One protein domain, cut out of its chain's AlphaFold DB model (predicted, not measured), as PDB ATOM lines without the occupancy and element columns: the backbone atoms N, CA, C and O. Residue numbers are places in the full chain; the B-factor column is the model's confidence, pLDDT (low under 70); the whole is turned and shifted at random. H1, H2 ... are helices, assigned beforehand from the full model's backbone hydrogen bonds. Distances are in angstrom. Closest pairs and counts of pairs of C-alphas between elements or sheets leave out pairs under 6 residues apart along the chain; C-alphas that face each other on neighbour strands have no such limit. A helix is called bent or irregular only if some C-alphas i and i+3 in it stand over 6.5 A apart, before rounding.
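AT A GLANCE: This is residues 271 to 339 of the 343 residues of the protein "Katanin_con80 domain-containing protein" of Dendroctonus ponderosae (UniProt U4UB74). Three helices, H1, H2 and H3, make a small bundle that runs up and down, each against the one before it. The short H2 lies in the middle, and H4 packs on it, well away from the long H1. The printed part has 69 residues with four named helices in the order H1, H2, H3, H4 and no named strand, and its class is all helix. It is compact, with a radius of gyration of the C-alphas of 11.5 A and spans of 32 by 32 by 21 A.

IN THESE COORDINATES: H1, residues 271 to 288, begins with C-alpha 271 at (78.273, -16.788, 13.222) and is 25.8 A long. H2 is residues 291 to 300, 14.1 A, and H3 is residues 304 to 314, 15.2 A. H4, residues 323 to 337, is 20.2 A long and ends with C-alpha 337 at (73.156, 1.988, 1.348). H4 is only just irregular: C-alphas 328 and 331 are 6.7 A apart.

HOW THE PARTS SIT: H2 is the hub, touching the three other helices. H1 and H2 form a helical hairpin at a shallow tilt of 34 degrees, only just short of steep, opposite ways; residues 282 to 286 of H1 alone touch H2, and the closest C-alphas, of His 285 and Ser 294, are 5.1 A apart. H2 and H3 form another, at a shallow tilt of 14 degrees, opposite ways, with the C-alphas of Ala 298 and Leu 307 closest at 6.1 A. Residues 275 to 279 of H1 alone touch H3, at a steep tilt of 45 degrees, the same way; the closest C-alphas, of Thr 279 and Ile 306, are 6.3 A apart. Residues 324 to 329 of H4 alone touch H2, at a tilt of 36 degrees, only just steep, the same way; the C-alphas of Lys 292 and Leu 325 are closest at 5.8 A. H3 and H4 are near each other, and H1 and H4 are apart. Every O i to N i+4 pair is within hydrogen-bond range in H1, H2 and H3, and 8 of 11 are in H4.

THE WHOLE: The C-alphas farthest apart, of Asn 288 and Gln 338, are 32.8 A from each other. The printed part has no cut; the links H1 to H2 and H2 to H3 are tight, and H3 to H4 is short. The mean pLDDT of the printed part is 93.4, and no printed residue is under 70.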
ATOM      1  N   ILE A 271      78.110 -17.946  14.113       96.19
ATOM      2  CA  ILE A 271      78.273 -16.788  13.222       96.19
ATOM      3  C   ILE A 271      79.739 -16.347  13.198       96.19
ATOM      4  O   ILE A 271      80.323 -16.237  12.121       96.19
ATOM      5  N   PHE A 272      80.369 -16.165  14.362       96.50
ATOM      6  CA  PHE A 272      81.774 -15.760  14.430       96.50
ATOM      7  C   PHE A 272      82.721 -16.802  13.844       96.50
ATOM      8  O   PHE A 272      83.672 -16.438  13.158       96.50
ATOM      9  N   SER A 273      82.466 -18.092  14.065       97.19
ATOM     10  CA  SER A 273      83.286 -19.160  13.490       97.19
ATOM     11  C   SER A 273      83.216 -19.154  11.960       97.19
ATOM     12  O   SER A 273      84.248 -19.219  11.286       97.19
ATOM     13  N   THR A 274      82.012 -18.983  11.407       96.12
ATOM     14  CA  THR A 274      81.789 -18.890   9.958       96.12
ATOM     15  C   THR A 274      82.445 -17.641   9.378       96.12
ATOM     16  O   THR A 274      83.230 -17.754   8.435       96.12
ATOM     17  N   ARG A 275      82.216 -16.471   9.989       96.38
ATOM     18  CA  ARG A 275      82.817 -15.200   9.562       96.38
ATOM     19  C   ARG A 275      84.343 -15.278   9.599       96.38
ATOM     20  O   ARG A 275      84.982 -15.038   8.587       96.38
ATOM     21  N   ASN A 276      84.936 -15.753  10.695       96.69
ATOM     22  CA  ASN A 276      86.389 -15.931  10.820       96.69
ATOM     23  C   ASN A 276      86.962 -16.880   9.754       96.69
ATOM     24  O   ASN A 276      88.013 -16.602   9.175       96.69
ATOM     25  N   ARG A 277      86.285 -17.997   9.457       96.62
ATOM     26  CA  ARG A 277      86.701 -18.905   8.377       96.62
ATOM     27  C   ARG A 277      86.686 -18.194   7.020       96.62
ATOM     28  O   ARG A 277      87.645 -18.327   6.263       96.62
ATOM     29  N   ASN A 278      85.621 -17.450   6.736       96.44
ATOM     30  CA  ASN A 278      85.443 -16.723   5.486       96.44
ATOM     31  C   ASN A 278      86.485 -15.603   5.336       96.44
ATOM     32  O   ASN A 278      87.184 -15.553   4.328       96.44
ATOM     33  N   THR A 279      86.698 -14.787   6.372       95.81
ATOM     34  CA  THR A 279      87.722 -13.732   6.382       95.81
ATOM     35  C   THR A 279      89.120 -14.308   6.166       95.81
ATOM     36  O   THR A 279      89.898 -13.761   5.389       95.81
ATOM     37  N   ARG A 280      89.455 -15.449   6.787       96.25
ATOM     38  CA  ARG A 280      90.745 -16.129   6.561       96.25
ATOM     39  C   ARG A 280      90.916 -16.601   5.120       96.25
ATOM     40  O   ARG A 280      92.021 -16.525   4.590       96.25
ATOM     41  N   LEU A 281      89.845 -17.090   4.501       95.88
ATOM     42  CA  LEU A 281      89.854 -17.509   3.102       95.88
ATOM     43  C   LEU A 281      90.110 -16.309   2.182       95.88
ATOM     44  O   LEU A 281      90.988 -16.378   1.323       95.88
ATOM     45  N   ILE A 282      89.421 -15.188   2.408       95.94
ATOM     46  CA  ILE A 282      89.664 -13.954   1.652       95.94
ATOM     47  C   ILE A 282      91.077 -13.426   1.886       95.94
ATOM     48  O   ILE A 282      91.753 -13.059   0.931       95.94
ATOM     49  N   LEU A 283      91.570 -13.448   3.124       95.00
ATOM     50  CA  LEU A 283      92.940 -13.045   3.427       95.00
ATOM     51  C   LEU A 283      93.959 -13.914   2.677       95.00
ATOM     52  O   LEU A 283      94.970 -13.405   2.197       95.00
ATOM     53  N   ALA A 284      93.706 -15.215   2.539       95.31
ATOM     54  CA  ALA A 284      94.551 -16.087   1.732       95.31
ATOM     55  C   ALA A 284      94.504 -15.709   0.242       95.31
ATOM     56  O   ALA A 284      95.549 -15.698  -0.407       95.31
ATOM     57  N   HIS A 285      93.335 -15.345  -0.301       93.81
ATOM     58  CA  HIS A 285      93.251 -14.793  -1.656       93.81
ATOM     59  C   HIS A 285      94.025 -13.486  -1.787       93.81
ATOM     60  O   HIS A 285      94.773 -13.344  -2.744       93.81
ATOM     61  N   PHE A 286      93.933 -12.603  -0.796       92.38
ATOM     62  CA  PHE A 286      94.606 -11.308  -0.805       92.38
ATOM     63  C   PHE A 286      96.129 -11.435  -0.753       92.38
ATOM     64  O   PHE A 286      96.845 -10.618  -1.317       92.38
ATOM     65  N   ARG A 287      96.641 -12.467  -0.076       92.12
ATOM     66  CA  ARG A 287      98.082 -12.731   0.017       92.12
ATOM     67  C   ARG A 287      98.642 -13.459  -1.201       92.12
ATOM     68  O   ARG A 287      99.805 -13.262  -1.531       92.12
ATOM     69  N   ASN A 288      97.848 -14.330  -1.822       91.19
ATOM     70  CA  ASN A 288      98.308 -15.209  -2.902       91.19
ATOM     71  C   ASN A 288      97.966 -14.682  -4.303       91.19
ATOM     72  O   ASN A 288      98.514 -15.170  -5.289       91.19
ATOM     73  N   ARG A 289      97.001 -13.769  -4.402       87.69
ATOM     74  CA  ARG A 289      96.478 -13.179  -5.639       87.69
ATOM     75  C   ARG A 289      96.324 -11.672  -5.450       87.69
ATOM     76  O   ARG A 289      96.586 -11.140  -4.378       87.69
ATOM     77  N   ASP A 290      95.827 -11.002  -6.482       89.62
ATOM     78  CA  ASP A 290      95.502  -9.582  -6.417       89.62
ATOM     79  C   ASP A 290      94.276  -9.280  -5.548       89.62
ATOM     80  O   ASP A 290      93.376 -10.108  -5.339       89.62
ATOM     81  N   ILE A 291      94.188  -8.021  -5.117       91.88
ATOM     82  CA  ILE A 291      93.050  -7.527  -4.346       91.88
ATOM     83  C   ILE A 291      91.719  -7.673  -5.082       91.88
ATOM     84  O   ILE A 291      90.727  -8.061  -4.470       91.88
ATOM     85  N   LYS A 292      91.708  -7.434  -6.396       92.38
ATOM     86  CA  LYS A 292      90.512  -7.555  -7.236       92.38
ATOM     87  C   LYS A 292      89.889  -8.945  -7.111       92.38
ATOM     88  O   LYS A 292      88.730  -9.065  -6.734       92.38
ATOM     89  N   HIS A 293      90.695  -9.991  -7.297       93.62
ATOM     90  CA  HIS A 293      90.259 -11.382  -7.154       93.62
ATOM     91  C   HIS A 293      89.749 -11.704  -5.746       93.62
ATOM     92  O   HIS A 293      88.872 -12.546  -5.566       93.62
ATOM     93  N   SER A 294      90.319 -11.061  -4.731       94.12
ATOM     94  CA  SER A 294      89.915 -11.260  -3.340       94.12
ATOM     95  C   SER A 294      88.546 -10.645  -3.067       94.12
ATOM     96  O   SER A 294      87.712 -11.275  -2.422       94.12
ATOM     97  N   VAL A 295      88.291  -9.452  -3.609       94.44
ATOM     98  CA  VAL A 295      86.986  -8.785  -3.532       94.44
ATOM     99  C   VAL A 295      85.937  -9.522  -4.363       94.44
ATOM    100  O   VAL A 295      84.846  -9.760  -3.862       94.44
ATOM    101  N   GLU A 296      86.262  -9.974  -5.573       94.06
ATOM    102  CA  GLU A 296      85.366 -10.819  -6.380       94.06
ATOM    103  C   GLU A 296      85.007 -12.122  -5.652       94.06
ATOM    104  O   GLU A 296      83.843 -12.521  -5.628       94.06
ATOM    105  N   SER A 297      85.985 -12.758  -4.995       93.94
ATOM    106  CA  SER A 297      85.741 -13.938  -4.160       93.94
ATOM    107  C   SER A 297      84.793 -13.608  -3.003       93.94
ATOM    108  O   SER A 297      83.808 -14.313  -2.807       93.94
ATOM    109  N   ALA A 298      84.996 -12.488  -2.303       94.25
ATOM    110  CA  ALA A 298      84.100 -12.052  -1.229       94.25
ATOM    111  C   ALA A 298      82.673 -11.771  -1.720       94.25
ATOM    112  O   ALA A 298      81.710 -12.176  -1.073       94.25
ATOM    113  N   VAL A 299      82.531 -11.151  -2.892       93.81
ATOM    114  CA  VAL A 299      81.235 -10.933  -3.548       93.81
ATOM    115  C   VAL A 299      80.575 -12.261  -3.927       93.81
ATOM    116  O   VAL A 299      79.370 -12.412  -3.749       93.81
ATOM    117  N   SER A 300      81.349 -13.247  -4.388       93.81
ATOM    118  CA  SER A 300      80.834 -14.578  -4.741       93.81
ATOM    119  C   SER A 300      80.364 -15.401  -3.535       93.81
ATOM    120  O   SER A 300      79.547 -16.305  -3.691       93.81
ATOM    121  N   MET A 301      80.866 -15.089  -2.335       92.19
ATOM    122  CA  MET A 301      80.439 -15.726  -1.087       92.19
ATOM    123  C   MET A 301      79.074 -15.226  -0.599       92.19
ATOM    124  O   MET A 301      78.505 -15.854   0.288       92.19
ATOM    125  N   ASP A 302      78.576 -14.121  -1.166       90.44
ATOM    126  CA  ASP A 302      77.292 -13.482  -0.842       90.44
ATOM    127  C   ASP A 302      77.089 -13.214   0.665       90.44
ATOM    128  O   ASP A 302      75.975 -13.186   1.185       90.44
ATOM    129  N   ASP A 303      78.194 -13.007   1.387       92.31
ATOM    130  CA  ASP A 303      78.209 -12.650   2.804       92.31
ATOM    131  C   ASP A 303      78.586 -11.173   2.949       92.31
ATOM    132  O   ASP A 303      79.758 -10.786   2.908       92.31
ATOM    133  N   ILE A 304      77.564 -10.339   3.130       91.38
ATOM    134  CA  ILE A 304      77.692  -8.879   3.240       91.38
ATOM    135  C   ILE A 304      78.610  -8.488   4.410       91.38
ATOM    136  O   ILE A 304      79.359  -7.519   4.309       91.38
ATOM    137  N   SER A 305      78.625  -9.272   5.496       92.88
ATOM    138  CA  SER A 305      79.464  -8.983   6.667       92.88
ATOM    139  C   SER A 305      80.955  -9.018   6.323       92.88
ATOM    140  O   SER A 305      81.732  -8.211   6.828       92.88
ATOM    141  N   ILE A 306      81.346  -9.936   5.438       95.12
ATOM    142  CA  ILE A 306      82.726 -10.084   4.968       95.12
ATOM    143  C   ILE A 306      83.099  -8.947   4.024       95.12
ATOM    144  O   ILE A 306      84.211  -8.427   4.103       95.12
ATOM    145  N   LEU A 307      82.174  -8.535   3.153       94.06
ATOM    146  CA  LEU A 307      82.397  -7.392   2.272       94.06
ATOM    147  C   LEU A 307      82.667  -6.116   3.080       94.06
ATOM    148  O   LEU A 307      83.609  -5.394   2.762       94.06
ATOM    149  N   ILE A 308      81.894  -5.880   4.145       94.19
ATOM    150  CA  ILE A 308      82.085  -4.740   5.053       94.19
ATOM    151  C   ILE A 308      83.452  -4.814   5.747       94.19
ATOM    152  O   ILE A 308      84.162  -3.813   5.781       94.19
ATOM    153  N   ASP A 309      83.868  -5.989   6.238       94.06
ATOM    154  CA  ASP A 309      85.190  -6.161   6.865       94.06
ATOM    155  C   ASP A 309      86.332  -5.776   5.919       94.06
ATOM    156  O   ASP A 309      87.280  -5.090   6.302       94.06
ATOM    157  N   ILE A 310      86.240  -6.215   4.664       93.75
ATOM    158  CA  ILE A 310      87.239  -5.913   3.641       93.75
ATOM    159  C   ILE A 310      87.221  -4.423   3.313       93.75
ATOM    160  O   ILE A 310      88.279  -3.793   3.272       93.75
ATOM    161  N   LEU A 311      86.034  -3.855   3.101       93.00
ATOM    162  CA  LEU A 311      85.867  -2.445   2.773       93.00
ATOM    163  C   LEU A 311      86.421  -1.554   3.893       93.00
ATOM    164  O   LEU A 311      87.141  -0.602   3.608       93.00
ATOM    165  N   GLY A 312      86.200  -1.931   5.155       92.88
ATOM    166  CA  GLY A 312      86.777  -1.264   6.321       92.88
ATOM    167  C   GLY A 312      88.308  -1.230   6.304       92.88
ATOM    168  O   GLY A 312      88.904  -0.232   6.700       92.88
ATOM    169  N   VAL A 313      88.968  -2.273   5.791       92.50
ATOM    170  CA  VAL A 313      90.435  -2.302   5.649       92.50
ATOM    171  C   VAL A 313      90.907  -1.499   4.435       92.50
ATOM    172  O   VAL A 313      91.864  -0.732   4.550       92.50
ATOM    173  N   ILE A 314      90.262  -1.662   3.277       91.88
ATOM    174  CA  ILE A 314      90.666  -1.005   2.023       91.88
ATOM    175  C   ILE A 314      90.445   0.513   2.103       91.88
ATOM    176  O   ILE A 314      91.265   1.282   1.596       91.88
ATOM    177  N   ASN A 315      89.404   0.967   2.805       92.88
ATOM    178  CA  ASN A 315      89.135   2.389   3.032       92.88
ATOM    179  C   ASN A 315      90.268   3.107   3.780       92.88
ATOM    180  O   ASN A 315      90.454   4.304   3.589       92.88
ATOM    181  N   ASN A 316      91.080   2.389   4.565       92.75
ATOM    182  CA  ASN A 316      92.212   2.984   5.279       92.75
ATOM    183  C   ASN A 316      93.413   3.301   4.369       92.75
ATOM    184  O   ASN A 316      94.351   3.971   4.802       92.75
ATOM    185  N   LYS A 317      93.438   2.795   3.127       91.19
ATOM    186  CA  LYS A 317      94.560   2.957   2.194       91.19
ATOM    187  C   LYS A 317      94.076   3.246   0.775       91.19
ATOM    188  O   LYS A 317      93.899   2.346  -0.041       91.19
ATOM    189  N   TYR A 318      93.972   4.532   0.450       89.62
ATOM    190  CA  TYR A 318      93.485   5.017  -0.847       89.62
ATOM    191  C   TYR A 318      94.288   4.504  -2.054       89.62
ATOM    192  O   TYR A 318      93.726   4.302  -3.122       89.62
ATOM    193  N   THR A 319      95.586   4.230  -1.882       91.56
ATOM    194  CA  THR A 319      96.480   3.739  -2.948       91.56
ATOM    195  C   THR A 319      96.123   2.349  -3.473       91.56
ATOM    196  O   THR A 319      96.634   1.931  -4.506       91.56
ATOM    197  N   ILE A 320      95.271   1.621  -2.753       90.25
ATOM    198  CA  ILE A 320      94.826   0.277  -3.111       90.25
ATOM    199  C   ILE A 320      93.658   0.320  -4.114       90.25
ATOM    200  O   ILE A 320      93.419  -0.648  -4.840       90.25
ATOM    201  N   TRP A 321      92.927   1.436  -4.166       93.38
ATOM    202  CA  TRP A 321      91.764   1.585  -5.028       93.38
ATOM    203  C   TRP A 321      92.160   1.672  -6.497       93.38
ATOM    204  O   TRP A 321      93.056   2.419  -6.885       93.38
ATOM    205  N   ASN A 322      91.445   0.921  -7.328       92.19
ATOM    206  CA  ASN A 322      91.561   0.979  -8.776       92.19
ATOM    207  C   ASN A 322      90.164   0.944  -9.414       92.19
ATOM    208  O   ASN A 322      89.179   0.581  -8.767       92.19
ATOM    209  N   LEU A 323      90.083   1.346 -10.684       94.94
ATOM    210  CA  LEU A 323      88.813   1.452 -11.407       94.94
ATOM    211  C   LEU A 323      88.077   0.105 -11.490       94.94
ATOM    212  O   LEU A 323      86.863   0.050 -11.304       94.94
ATOM    213  N   ASP A 324      88.816  -0.984 -11.701       92.25
ATOM    214  CA  ASP A 324      88.273  -2.344 -11.752       92.25
ATOM    215  C   ASP A 324      87.589  -2.756 -10.438       92.25
ATOM    216  O   ASP A 324      86.550  -3.424 -10.437       92.25
ATOM    217  N   LEU A 325      88.155  -2.338  -9.306       93.50
ATOM    218  CA  LEU A 325      87.598  -2.585  -7.984       93.50
ATOM    219  C   LEU A 325      86.281  -1.829  -7.810       93.50
ATOM    220  O   LEU A 325      85.312  -2.398  -7.310       93.50
ATOM    221  N   CYS A 326      86.219  -0.579  -8.280       94.00
ATOM    222  CA  CYS A 326      85.002   0.228  -8.236       94.00
ATOM    223  C   CYS A 326      83.856  -0.435  -9.005       94.00
ATOM    224  O   CYS A 326      82.748  -0.498  -8.484       94.00
ATOM    225  N   VAL A 327      84.116  -0.991 -10.194       95.12
ATOM    226  CA  VAL A 327      83.096  -1.713 -10.983       95.12
ATOM    227  C   VAL A 327      82.516  -2.900 -10.207       95.12
ATOM    228  O   VAL A 327      81.325  -3.181 -10.303       95.12
ATOM    229  N   THR A 328      83.344  -3.568  -9.402       93.19
ATOM    230  CA  THR A 328      82.931  -4.734  -8.608       93.19
ATOM    231  C   THR A 328      82.191  -4.335  -7.326       93.19
ATOM    232  O   THR A 328      81.217  -4.983  -6.945       93.19
ATOM    233  N   ILE A 329      82.634  -3.269  -6.651       93.88
ATOM    234  CA  ILE A 329      82.108  -2.847  -5.342       93.88
ATOM    235  C   ILE A 329      80.852  -1.983  -5.473       93.88
ATOM    236  O   ILE A 329      79.938  -2.141  -4.666       93.88
ATOM    237  N   LEU A 330      80.771  -1.093  -6.468       94.62
ATOM    238  CA  LEU A 330      79.656  -0.147  -6.622       94.62
ATOM    239  C   LEU A 330      78.271  -0.811  -6.589       94.62
ATOM    240  O   LEU A 330      77.420  -0.319  -5.849       94.62
ATOM    241  N   PRO A 331      78.021  -1.932  -7.299       92.88
ATOM    242  CA  PRO A 331      76.731  -2.616  -7.225       92.88
ATOM    243  C   PRO A 331      76.385  -3.059  -5.802       92.88
ATOM    244  O   PRO A 331      75.253  -2.899  -5.364       92.88
ATOM    245  N   LYS A 332      77.373  -3.559  -5.051       93.19
ATOM    246  CA  LYS A 332      77.180  -3.991  -3.664       93.19
ATOM    247  C   LYS A 332      77.068  -2.826  -2.687       93.19
ATOM    248  O   LYS A 332      76.413  -2.957  -1.661       93.19
ATOM    249  N   LEU A 333      77.655  -1.676  -3.008       92.31
ATOM    250  CA  LEU A 333      77.489  -0.460  -2.221       92.31
ATOM    251  C   LEU A 333      76.028   0.012  -2.227       92.31
ATOM    252  O   LEU A 333      75.550   0.501  -1.213       92.31
ATOM    253  N   ILE A 334      75.303  -0.170  -3.335       92.31
ATOM    254  CA  ILE A 334      73.868   0.152  -3.403       92.31
ATOM    255  C   ILE A 334      73.087  -0.695  -2.389       92.31
ATOM    256  O   ILE A 334      72.272  -0.150  -1.646       92.31
ATOM    257  N   ASP A 335      73.383  -1.995  -2.311       90.69
ATOM    258  CA  ASP A 335      72.769  -2.902  -1.332       90.69
ATOM    259  C   ASP A 335      73.100  -2.476   0.111       90.69
ATOM    260  O   ASP A 335      72.239  -2.513   0.991       90.69
ATOM    261  N   LEU A 336      74.335  -2.020   0.351       92.44
ATOM    262  CA  LEU A 336      74.771  -1.505   1.654       92.44
ATOM    263  C   LEU A 336      74.062  -0.201   2.034       92.44
ATOM    264  O   LEU A 336      73.650  -0.052   3.178       92.44
ATOM    265  N   LEU A 337      73.856   0.722   1.093       91.69
ATOM    266  CA  LEU A 337      73.156   1.988   1.348       91.69
ATOM    267  C   LEU A 337      71.662   1.795   1.650       91.69
ATOM    268  O   LEU A 337      71.047   2.644   2.288       91.69
ATOM    269  N   GLN A 338      71.074   0.687   1.199       92.31
ATOM    270  CA  GLN A 338      69.698   0.300   1.524       92.31
ATOM    271  C   GLN A 338      69.599  -0.515   2.823       92.31
ATOM    272  O   GLN A 338      68.499  -0.879   3.251       92.31
ATOM    273  N   SER A 339      70.734  -0.828   3.452       92.75
ATOM    274  CA  SER A 339      70.786  -1.566   4.705       92.75
ATOM    275  C   SER A 339      70.062  -0.813   5.821       92.75
ATOM    276  O   SER A 339      70.161   0.401   5.964       92.75
TER     277      SER A 339